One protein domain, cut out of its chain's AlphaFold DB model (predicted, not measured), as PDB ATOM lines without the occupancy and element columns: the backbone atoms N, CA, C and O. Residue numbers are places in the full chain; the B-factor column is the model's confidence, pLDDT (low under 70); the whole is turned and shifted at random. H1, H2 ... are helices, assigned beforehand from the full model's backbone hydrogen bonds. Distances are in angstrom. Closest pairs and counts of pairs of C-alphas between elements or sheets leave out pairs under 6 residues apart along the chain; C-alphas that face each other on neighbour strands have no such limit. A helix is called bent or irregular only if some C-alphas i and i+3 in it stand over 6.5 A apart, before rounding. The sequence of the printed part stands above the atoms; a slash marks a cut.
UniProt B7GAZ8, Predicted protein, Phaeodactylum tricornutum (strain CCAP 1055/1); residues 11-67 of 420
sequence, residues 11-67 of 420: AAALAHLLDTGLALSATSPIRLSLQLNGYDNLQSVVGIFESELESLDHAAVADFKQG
ATOM      1  N   ALA A  11     -38.265 -38.288 -26.565       71.12
ATOM      2  CA  ALA A  11     -37.247 -37.915 -27.547       71.12
ATOM      3  C   ALA A  11     -35.862 -38.550 -27.292       71.12
ATOM      4  O   ALA A  11     -35.164 -38.923 -28.233       71.12
ATOM      5  N   ALA A  12     -35.451 -38.695 -26.028       77.38
ATOM      6  CA  ALA A  12     -34.188 -39.345 -25.676       77.38
ATOM      7  C   ALA A  12     -34.263 -40.873 -25.848       77.38
ATOM      8  O   ALA A  12     -33.266 -41.494 -26.219       77.38
ATOM      9  N   ALA A  13     -35.434 -41.470 -25.602       78.06
ATOM     10  CA  ALA A  13     -35.678 -42.891 -25.840       78.06
ATOM     11  C   ALA A  13     -35.697 -43.216 -27.343       78.06
ATOM     12  O   ALA A  13     -35.050 -44.174 -27.765       78.06
ATOM     13  N   LEU A  14     -36.345 -42.374 -28.157       79.06
ATOM     14  CA  LEU A  14     -36.329 -42.480 -29.617       79.06
ATOM     15  C   LEU A  14     -34.911 -42.337 -30.176       79.06
ATOM     16  O   LEU A  14     -34.494 -43.163 -30.984       79.06
ATOM     17  N   ALA A  15     -34.137 -41.343 -29.726       79.06
ATOM     18  CA  ALA A  15     -32.754 -41.179 -30.176       79.06
ATOM     19  C   ALA A  15     -31.903 -42.417 -29.852       79.06
ATOM     20  O   ALA A  15     -31.164 -42.894 -30.706       79.06
ATOM     21  N   HIS A  16     -32.070 -42.995 -28.659       82.31
ATOM     22  CA  HIS A  16     -31.382 -44.226 -28.278       82.31
ATOM     23  C   HIS A  16     -31.837 -45.448 -29.099       82.31
ATOM     24  O   HIS A  16     -31.010 -46.281 -29.461       82.31
ATOM     25  N   LEU A  17     -33.126 -45.584 -29.426       80.94
ATOM     26  CA  LEU A  17     -33.599 -46.663 -30.304       80.94
ATOM     27  C   LEU A  17     -32.996 -46.524 -31.704       80.94
ATOM     28  O   LEU A  17     -32.482 -47.501 -32.245       80.94
ATOM     29  N   LEU A  18     -33.021 -45.322 -32.282       81.00
ATOM     30  CA  LEU A  18     -32.510 -45.090 -33.631       81.00
ATOM     31  C   LEU A  18     -30.991 -45.270 -33.705       81.00
ATOM     32  O   LEU A  18     -30.519 -45.979 -34.586       81.00
ATOM     33  N   ASP A  19     -30.232 -44.687 -32.774       82.00
ATOM     34  CA  ASP A  19     -28.765 -44.734 -32.795       82.00
ATOM     35  C   ASP A  19     -28.208 -46.090 -32.338       82.00
ATOM     36  O   ASP A  19     -27.267 -46.601 -32.945       82.00
ATOM     37  N   THR A  20     -28.784 -46.694 -31.294       79.31
ATOM     38  CA  THR A  20     -28.243 -47.916 -30.675       79.31
ATOM     39  C   THR A  20     -28.990 -49.184 -31.091       79.31
ATOM     40  O   THR A  20     -28.373 -50.237 -31.207       79.31
ATOM     41  N   GLY A  21     -30.310 -49.109 -31.290       76.69
ATOM     42  CA  GLY A  21     -31.148 -50.263 -31.638       76.69
ATOM     43  C   GLY A  21     -31.168 -50.567 -33.136       76.69
ATOM     44  O   GLY A  21     -30.990 -51.714 -33.533       76.69
ATOM     45  N   LEU A  22     -31.348 -49.538 -33.967       77.62
ATOM     46  CA  LEU A  22     -31.416 -49.661 -35.430       77.62
ATOM     47  C   LEU A  22     -30.127 -49.220 -36.143       77.62
ATOM     48  O   LEU A  22     -30.041 -49.332 -37.363       77.62
ATOM     49  N   ALA A  23     -29.128 -48.724 -35.400       80.94
ATOM     50  CA  ALA A  23     -27.853 -48.214 -35.926       80.94
ATOM     51  C   ALA A  23     -28.010 -47.120 -37.009       80.94
ATOM     52  O   ALA A  23     -27.171 -46.949 -37.898       80.94
ATOM     53  N   LEU A  24     -29.095 -46.352 -36.933       80.38
ATOM     54  CA  LEU A  24     -29.430 -45.262 -37.835       80.38
ATOM     55  C   LEU A  24     -28.816 -43.955 -37.329       80.38
ATOM     56  O   LEU A  24     -29.433 -43.201 -36.572       80.38
ATOM     57  N   SER A  25     -27.606 -43.653 -37.804       77.38
ATOM     58  CA  SER A  25     -26.954 -42.371 -37.509       77.38
ATOM     59  C   SER A  25     -27.807 -41.172 -37.956       77.38
ATOM     60  O   SER A  25     -28.657 -41.282 -38.847       77.38
ATOM     61  N   ALA A  26     -27.565 -40.004 -37.355       73.56
ATOM     62  CA  ALA A  26     -28.301 -38.763 -37.624       73.56
ATOM     63  C   ALA A  26     -28.304 -38.325 -39.104       73.56
ATOM     64  O   ALA A  26     -29.194 -37.594 -39.523       73.56
ATOM     65  N   THR A  27     -27.334 -38.778 -39.903       77.12
ATOM     66  CA  THR A  27     -27.228 -38.484 -41.340       77.12
ATOM     67  C   THR A  27     -27.819 -39.576 -42.231       77.12
ATOM     68  O   THR A  27     -27.766 -39.462 -43.455       77.12
ATOM     69  N   SER A  28     -28.371 -40.648 -41.653       79.50
ATOM     70  CA  SER A  28     -28.943 -41.735 -42.442       79.50
ATOM     71  C   SER A  28     -30.191 -41.259 -43.202       79.50
ATOM     72  O   SER A  28     -31.063 -40.599 -42.627       79.50
ATOM     73  N   PRO A  29     -30.321 -41.616 -44.494       79.75
ATOM     74  CA  PRO A  29     -31.474 -41.219 -45.302       79.75
ATOM     75  C   PRO A  29     -32.787 -41.767 -44.726       79.75
ATOM     76  O   PRO A  29     -33.824 -41.115 -44.813       79.75
ATOM     77  N   ILE A  30     -32.726 -42.928 -44.067       78.50
ATOM     78  CA  ILE A  30     -33.872 -43.579 -43.428       78.50
ATOM     79  C   ILE A  30     -34.353 -42.761 -42.219       78.50
ATOM     80  O   ILE A  30     -35.544 -42.484 -42.113       78.50
ATOM     81  N   ARG A  31     -33.452 -42.274 -41.354       80.00
ATOM     82  CA  ARG A  31     -33.834 -41.428 -40.207       80.00
ATOM     83  C   ARG A  31     -34.450 -40.099 -40.637       80.00
ATOM     84  O   ARG A  31     -35.438 -39.671 -40.051       80.00
ATOM     85  N   LEU A  32     -33.908 -39.486 -41.689       80.38
ATOM     86  CA  LEU A  32     -34.473 -38.264 -42.265       80.38
ATOM     87  C   LEU A  32     -35.865 -38.511 -42.858       80.38
ATOM     88  O   LEU A  32     -36.754 -37.681 -42.690       80.38
ATOM     89  N   SER A  33     -36.081 -39.663 -43.501       80.25
ATOM     90  CA  SER A  33     -37.397 -40.032 -44.031       80.25
ATOM     91  C   SER A  33     -38.436 -40.293 -42.935       80.25
ATOM     92  O   SER A  33     -39.579 -39.870 -43.081       80.25
ATOM     93  N   LEU A  34     -38.045 -40.907 -41.811       79.19
ATOM     94  CA  LEU A  34     -38.933 -41.115 -40.661       79.19
ATOM     95  C   LEU A  34     -39.407 -39.777 -40.078       79.19
ATOM     96  O   LEU A  34     -40.597 -39.597 -39.840       79.19
ATOM     97  N   GLN A  35     -38.495 -38.811 -39.947       78.94
ATOM     98  CA  GLN A  35     -38.817 -37.470 -39.460       78.94
ATOM     99  C   GLN A  35     -39.666 -36.661 -40.460       78.94
ATOM    100  O   GLN A  35     -40.571 -35.936 -40.066       78.94
ATOM    101  N   LEU A  36     -39.414 -36.794 -41.767       81.75
ATOM    102  CA  LEU A  36     -40.219 -36.136 -42.808       81.75
ATOM    103  C   LEU A  36     -41.659 -36.662 -42.868       81.75
ATOM    104  O   LEU A  36     -42.565 -35.909 -43.214       81.75
ATOM    105  N   ASN A  37     -41.864 -37.933 -42.520       78.56
ATOM    106  CA  ASN A  37     -43.178 -38.572 -42.491       78.56
ATOM    107  C   ASN A  37     -43.903 -38.420 -41.135       78.56
ATOM    108  O   ASN A  37     -44.984 -38.980 -40.966       78.56
ATOM    109  N   GLY A  38     -43.348 -37.651 -40.187       78.12
ATOM    110  CA  GLY A  38     -43.987 -37.325 -38.905       78.12
ATOM    111  C   GLY A  38     -43.878 -38.405 -37.821       78.12
ATOM    112  O   GLY A  38     -44.664 -38.397 -36.871       78.12
ATOM    113  N   TYR A  39     -42.930 -39.342 -37.944       79.50
ATOM    114  CA  TYR A  39     -42.656 -40.364 -36.926       79.50
ATOM    115  C   TYR A  39     -41.703 -39.825 -35.847       79.50
ATOM    116  O   TYR A  39     -40.539 -40.223 -35.742       79.50
ATOM    117  N   ASP A  40     -42.206 -38.875 -35.058       77.81
ATOM    118  CA  ASP A  40     -41.395 -38.016 -34.179       77.81
ATOM    119  C   ASP A  40     -41.300 -38.525 -32.729       77.81
ATOM    120  O   ASP A  40     -40.601 -37.940 -31.897       77.81
ATOM    121  N   ASN A  41     -42.019 -39.599 -32.398       81.06
ATOM    122  CA  ASN A  41     -42.063 -40.189 -31.058       81.06
ATOM    123  C   ASN A  41     -41.899 -41.714 -31.101       81.06
ATOM    124  O   ASN A  41     -42.117 -42.348 -32.137       81.06
ATOM    125  N   LEU A  42     -41.491 -42.311 -29.976       77.69
ATOM    126  CA  LEU A  42     -41.155 -43.736 -29.912       77.69
ATOM    127  C   LEU A  42     -42.334 -44.619 -30.346       77.69
ATOM    128  O   LEU A  42     -42.143 -45.572 -31.095       77.69
ATOM    129  N   GLN A  43     -43.548 -44.264 -29.920       78.44
ATOM    130  CA  GLN A  43     -44.774 -45.010 -30.217       78.44
ATOM    131  C   GLN A  43     -45.098 -45.041 -31.713       78.44
ATOM    132  O   GLN A  43     -45.517 -46.066 -32.230       78.44
ATOM    133  N   SER A  44     -44.854 -43.947 -32.430       79.56
ATOM    134  CA  SER A  44     -45.095 -43.867 -33.872       79.56
ATOM    135  C   SER A  44     -44.137 -44.760 -34.670       79.56
ATOM    136  O   SER A  44     -44.554 -45.400 -35.631       79.56
ATOM    137  N   VAL A  45     -42.873 -44.856 -34.242       78.62
ATOM    138  CA  VAL A  45     -41.863 -45.715 -34.878       78.62
ATOM    139  C   VAL A  45     -42.112 -47.184 -34.545       78.62
ATOM    140  O   VAL A  45     -42.056 -48.028 -35.433       78.62
ATOM    141  N   VAL A  46     -42.425 -47.494 -33.284       80.44
ATOM    142  CA  VAL A  46     -42.800 -48.851 -32.855       80.44
ATOM    143  C   VAL A  46     -44.083 -49.308 -33.555       80.44
ATOM    144  O   VAL A  46     -44.123 -50.428 -34.052       80.44
ATOM    145  N   GLY A  47     -45.066 -48.420 -33.715       77.69
ATOM    146  CA  GLY A  47     -46.321 -48.696 -34.413       77.69
ATOM    147  C   GLY A  47     -46.154 -49.078 -35.887       77.69
ATOM    148  O   GLY A  47     -46.955 -49.855 -36.396       77.69
ATOM    149  N   ILE A  48     -45.097 -48.614 -36.572       79.69
ATOM    150  CA  ILE A  48     -44.766 -49.104 -37.924       79.69
ATOM    151  C   ILE A  48     -44.427 -50.593 -37.862       79.69
ATOM    152  O   ILE A  48     -45.008 -51.380 -38.601       79.69
ATOM    153  N   PHE A  49     -43.529 -50.989 -36.957       73.56
ATOM    154  CA  PHE A  49     -43.126 -52.387 -36.813       73.56
ATOM    155  C   PHE A  49     -44.278 -53.277 -36.344       73.56
ATOM    156  O   PHE A  49     -44.406 -54.395 -36.833       73.56
ATOM    157  N   GLU A  50     -45.133 -52.781 -35.445       74.81
ATOM    158  CA  GLU A  50     -46.352 -53.481 -35.026       74.81
ATOM    159  C   GLU A  50     -47.324 -53.656 -36.201       74.81
ATOM    160  O   GLU A  50     -47.798 -54.762 -36.429       74.81
ATOM    161  N   SER A  51     -47.541 -52.619 -37.019       71.19
ATOM    162  CA  SER A  51     -48.399 -52.712 -38.209       71.19
ATOM    163  C   SER A  51     -47.831 -53.632 -39.297       71.19
ATOM    164  O   SER A  51     -48.579 -54.334 -39.973       71.19
ATOM    165  N   GLU A  52     -46.505 -53.675 -39.453       71.19
ATOM    166  CA  GLU A  52     -45.821 -54.578 -40.380       71.19
ATOM    167  C   GLU A  52     -45.935 -56.034 -39.889       71.19
ATOM    168  O   GLU A  52     -46.222 -56.933 -40.680       71.19
ATOM    169  N   LEU A  53     -45.803 -56.269 -38.578       63.72
ATOM    170  CA  LEU A  53     -46.045 -57.568 -37.942       63.72
ATOM    171  C   LEU A  53     -47.505 -58.022 -38.103       63.72
ATOM    172  O   LEU A  53     -47.742 -59.153 -38.522       63.72
ATOM    173  N   GLU A  54     -48.480 -57.140 -37.869       63.38
ATOM    174  CA  GLU A  54     -49.903 -57.418 -38.120       63.38
ATOM    175  C   GLU A  54     -50.185 -57.691 -39.610       63.38
ATOM    176  O   GLU A  54     -51.018 -58.533 -39.958       63.38
ATOM    177  N   SER A  55     -49.465 -57.026 -40.520       65.81
ATOM    178  CA  SER A  55     -49.590 -57.275 -41.961       65.81
ATOM    179  C   SER A  55     -49.081 -58.665 -42.367       65.81
ATOM    180  O   SER A  55     -49.678 -59.312 -43.232       65.81
ATOM    181  N   LEU A  56     -48.027 -59.161 -41.709       61.69
ATOM    182  CA  LEU A  56     -47.497 -60.510 -41.911       61.69
ATOM    183  C   LEU A  56     -48.435 -61.584 -41.327       61.69
ATOM    184  O   LEU A  56     -48.614 -62.624 -41.967       61.69
ATOM    185  N   ASP A  57     -49.091 -61.317 -40.187       59.94
ATOM    186  CA  ASP A  57     -50.146 -62.181 -39.613       59.94
ATOM    187  C   ASP A  57     -51.306 -62.360 -40.609       59.94
ATOM    188  O   ASP A  57     -51.740 -63.474 -40.929       59.94
ATOM    189  N   HIS A  58     -51.744 -61.257 -41.220       61.78
ATOM    190  CA  HIS A  58     -52.760 -61.303 -42.264       61.78
ATOM    191  C   HIS A  58     -52.309 -62.048 -43.526       61.78
ATOM    192  O   HIS A  58     -53.144 -62.713 -44.143       61.78
ATOM    193  N   ALA A  59     -51.028 -61.991 -43.897       67.00
ATOM    194  CA  ALA A  59     -50.509 -62.644 -45.098       67.00
ATOM    195  C   ALA A  59     -50.541 -64.179 -44.995       67.00
ATOM    196  O   ALA A  59     -51.085 -64.832 -45.881       67.00
ATOM    197  N   ALA A  60     -50.061 -64.769 -43.894       66.69
ATOM    198  CA  ALA A  60     -50.052 -66.229 -43.728       66.69
ATOM    199  C   ALA A  60     -51.471 -66.828 -43.663       66.69
ATOM    200  O   ALA A  60     -51.754 -67.887 -44.232       66.69
ATOM    201  N   VAL A  61     -52.396 -66.130 -42.997       65.31
ATOM    202  CA  VAL A  61     -53.810 -66.522 -42.936       65.31
ATOM    203  C   VAL A  61     -54.503 -66.330 -44.289       65.31
ATOM    204  O   VAL A  61     -55.333 -67.158 -44.677       65.31
ATOM    205  N   ALA A  62     -54.184 -65.258 -45.017       62.81
ATOM    206  CA  ALA A  62     -54.712 -65.016 -46.356       62.81
ATOM    207  C   ALA A  62     -54.215 -66.067 -47.355       62.81
ATOM    208  O   ALA A  62     -55.031 -66.592 -48.110       62.81
ATOM    209  N   ASP A  63     -52.939 -66.447 -47.296       71.00
ATOM    210  CA  ASP A  63     -52.353 -67.502 -48.126       71.00
ATOM    211  C   ASP A  63     -53.015 -68.860 -47.863       71.00
ATOM    212  O   ASP A  63     -53.353 -69.583 -48.803       71.00
ATOM    213  N   PHE A  64     -53.287 -69.192 -46.594       72.38
ATOM    214  CA  PHE A  64     -54.047 -70.397 -46.251       72.38
ATOM    215  C   PHE A  64     -55.474 -70.355 -46.821       72.38
ATOM    216  O   PHE A  64     -55.928 -71.328 -47.417       72.38
ATOM    217  N   LYS A  65     -56.176 -69.220 -46.700       68.56
ATOM    218  CA  LYS A  65     -57.547 -69.049 -47.219       68.56
ATOM    219  C   LYS A  65     -57.625 -69.010 -48.749       68.56
ATOM    220  O   LYS A  65     -58.647 -69.400 -49.307       68.56
ATOM    221  N   GLN A  66     -56.582 -68.525 -49.424       65.06
ATOM    222  CA  GLN A  66     -56.487 -68.471 -50.888       65.06
ATOM    223  C   GLN A  66     -55.950 -69.769 -51.503       65.06
ATOM    224  O   GLN A  66     -55.996 -69.934 -52.724       65.06
ATOM    225  N   GLY A  67     -55.465 -70.707 -50.686       61.94
ATOM    226  CA  GLY A  67     -54.991 -72.009 -51.125       61.94
ATOM    227  C   GLY A  67     -56.074 -72.800 -51.859       61.94
ATOM    228  O   GLY A  67     -56.886 -73.488 -51.253       61.94
TER     229      GLY A  67
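This is residues 11 to 67 of the 420 residues of the protein "Predicted protein" of Phaeodactylum tricornutum (strain CCAP 1055/1) (UniProt B7GAZ8). The model is a small head with one long helical arm: two short helices, H1 and H2, lie roughly side by side and run opposite ways in the head, and the long helix H3 starts at the head and runs away from it. Residues 49 to 67, of which 49 to 66 belong to H3, stick out free, and this arm makes the length of the whole. The printed part has 57 residues with three named helices, H1, H2 and H3 in that order along the chain, and no named strand; its class is all helix. The whole is loose, with a radius of gyration of the C-alphas of 14.8 A, and the C-alphas span 45 by 20 by 20 A along their three main axes.

H1 is residues 11 to 21, 14.4 A from first to last C-alpha, and it begins at C-alpha 11 at (-37.247, -37.915, -27.547). H2 is residues 29 to 36, 10.4 A long in the same measure, and begins at C-alpha 29 at (-31.474, -41.219, -45.302). H3 is residues 42 to 66, 35.9 A from first to last C-alpha, and ends at C-alpha 66 at (-56.487, -68.471, -50.888). No helix is bent or irregular.

H1 and H2 are close but not clearly touching; their closest C-alphas, those of Leu 18 and Arg 31, are 7.6 A apart. Their lines stand at a shallow tilt of 21 degrees, and they run opposite ways. H1 and H3 only just touch, with 3 pairs of C-alphas within 8 A, and they touch only at their ends. H3 touches H1 with residue 42 alone, and the closest C-alphas of the two helices, those of Leu 14 and Leu 42, are 5.0 A apart. H1 and H3 run the same way at a steep tilt of 55 degrees. H2 and H3 are close but not clearly touching, with the closest C-alphas, those of Leu 34 and Val 45, 7.9 A apart. Their lines are about perpendicular, at 76 degrees. In H1 and H2 every O i to N i+4 pair is within hydrogen-bond range; in H3 20 of 21 are.

The C-alphas of Ala 12 and Gly 67, the two farthest apart, are 46.3 A apart. Without the residues that stand free, the body has 38 residues, spans 20 by 19 by 15 A and has a radius of gyration of 8.9 A. The printed part has no cut. The link from H1 to H2, of 7 residues, is short, and the link from H2 to H3, of 5 residues, is tight. The mean pLDDT of the printed part is 74.9, and the model's confidence is low, under 70, at residues 53 to 62 and 65 to 67.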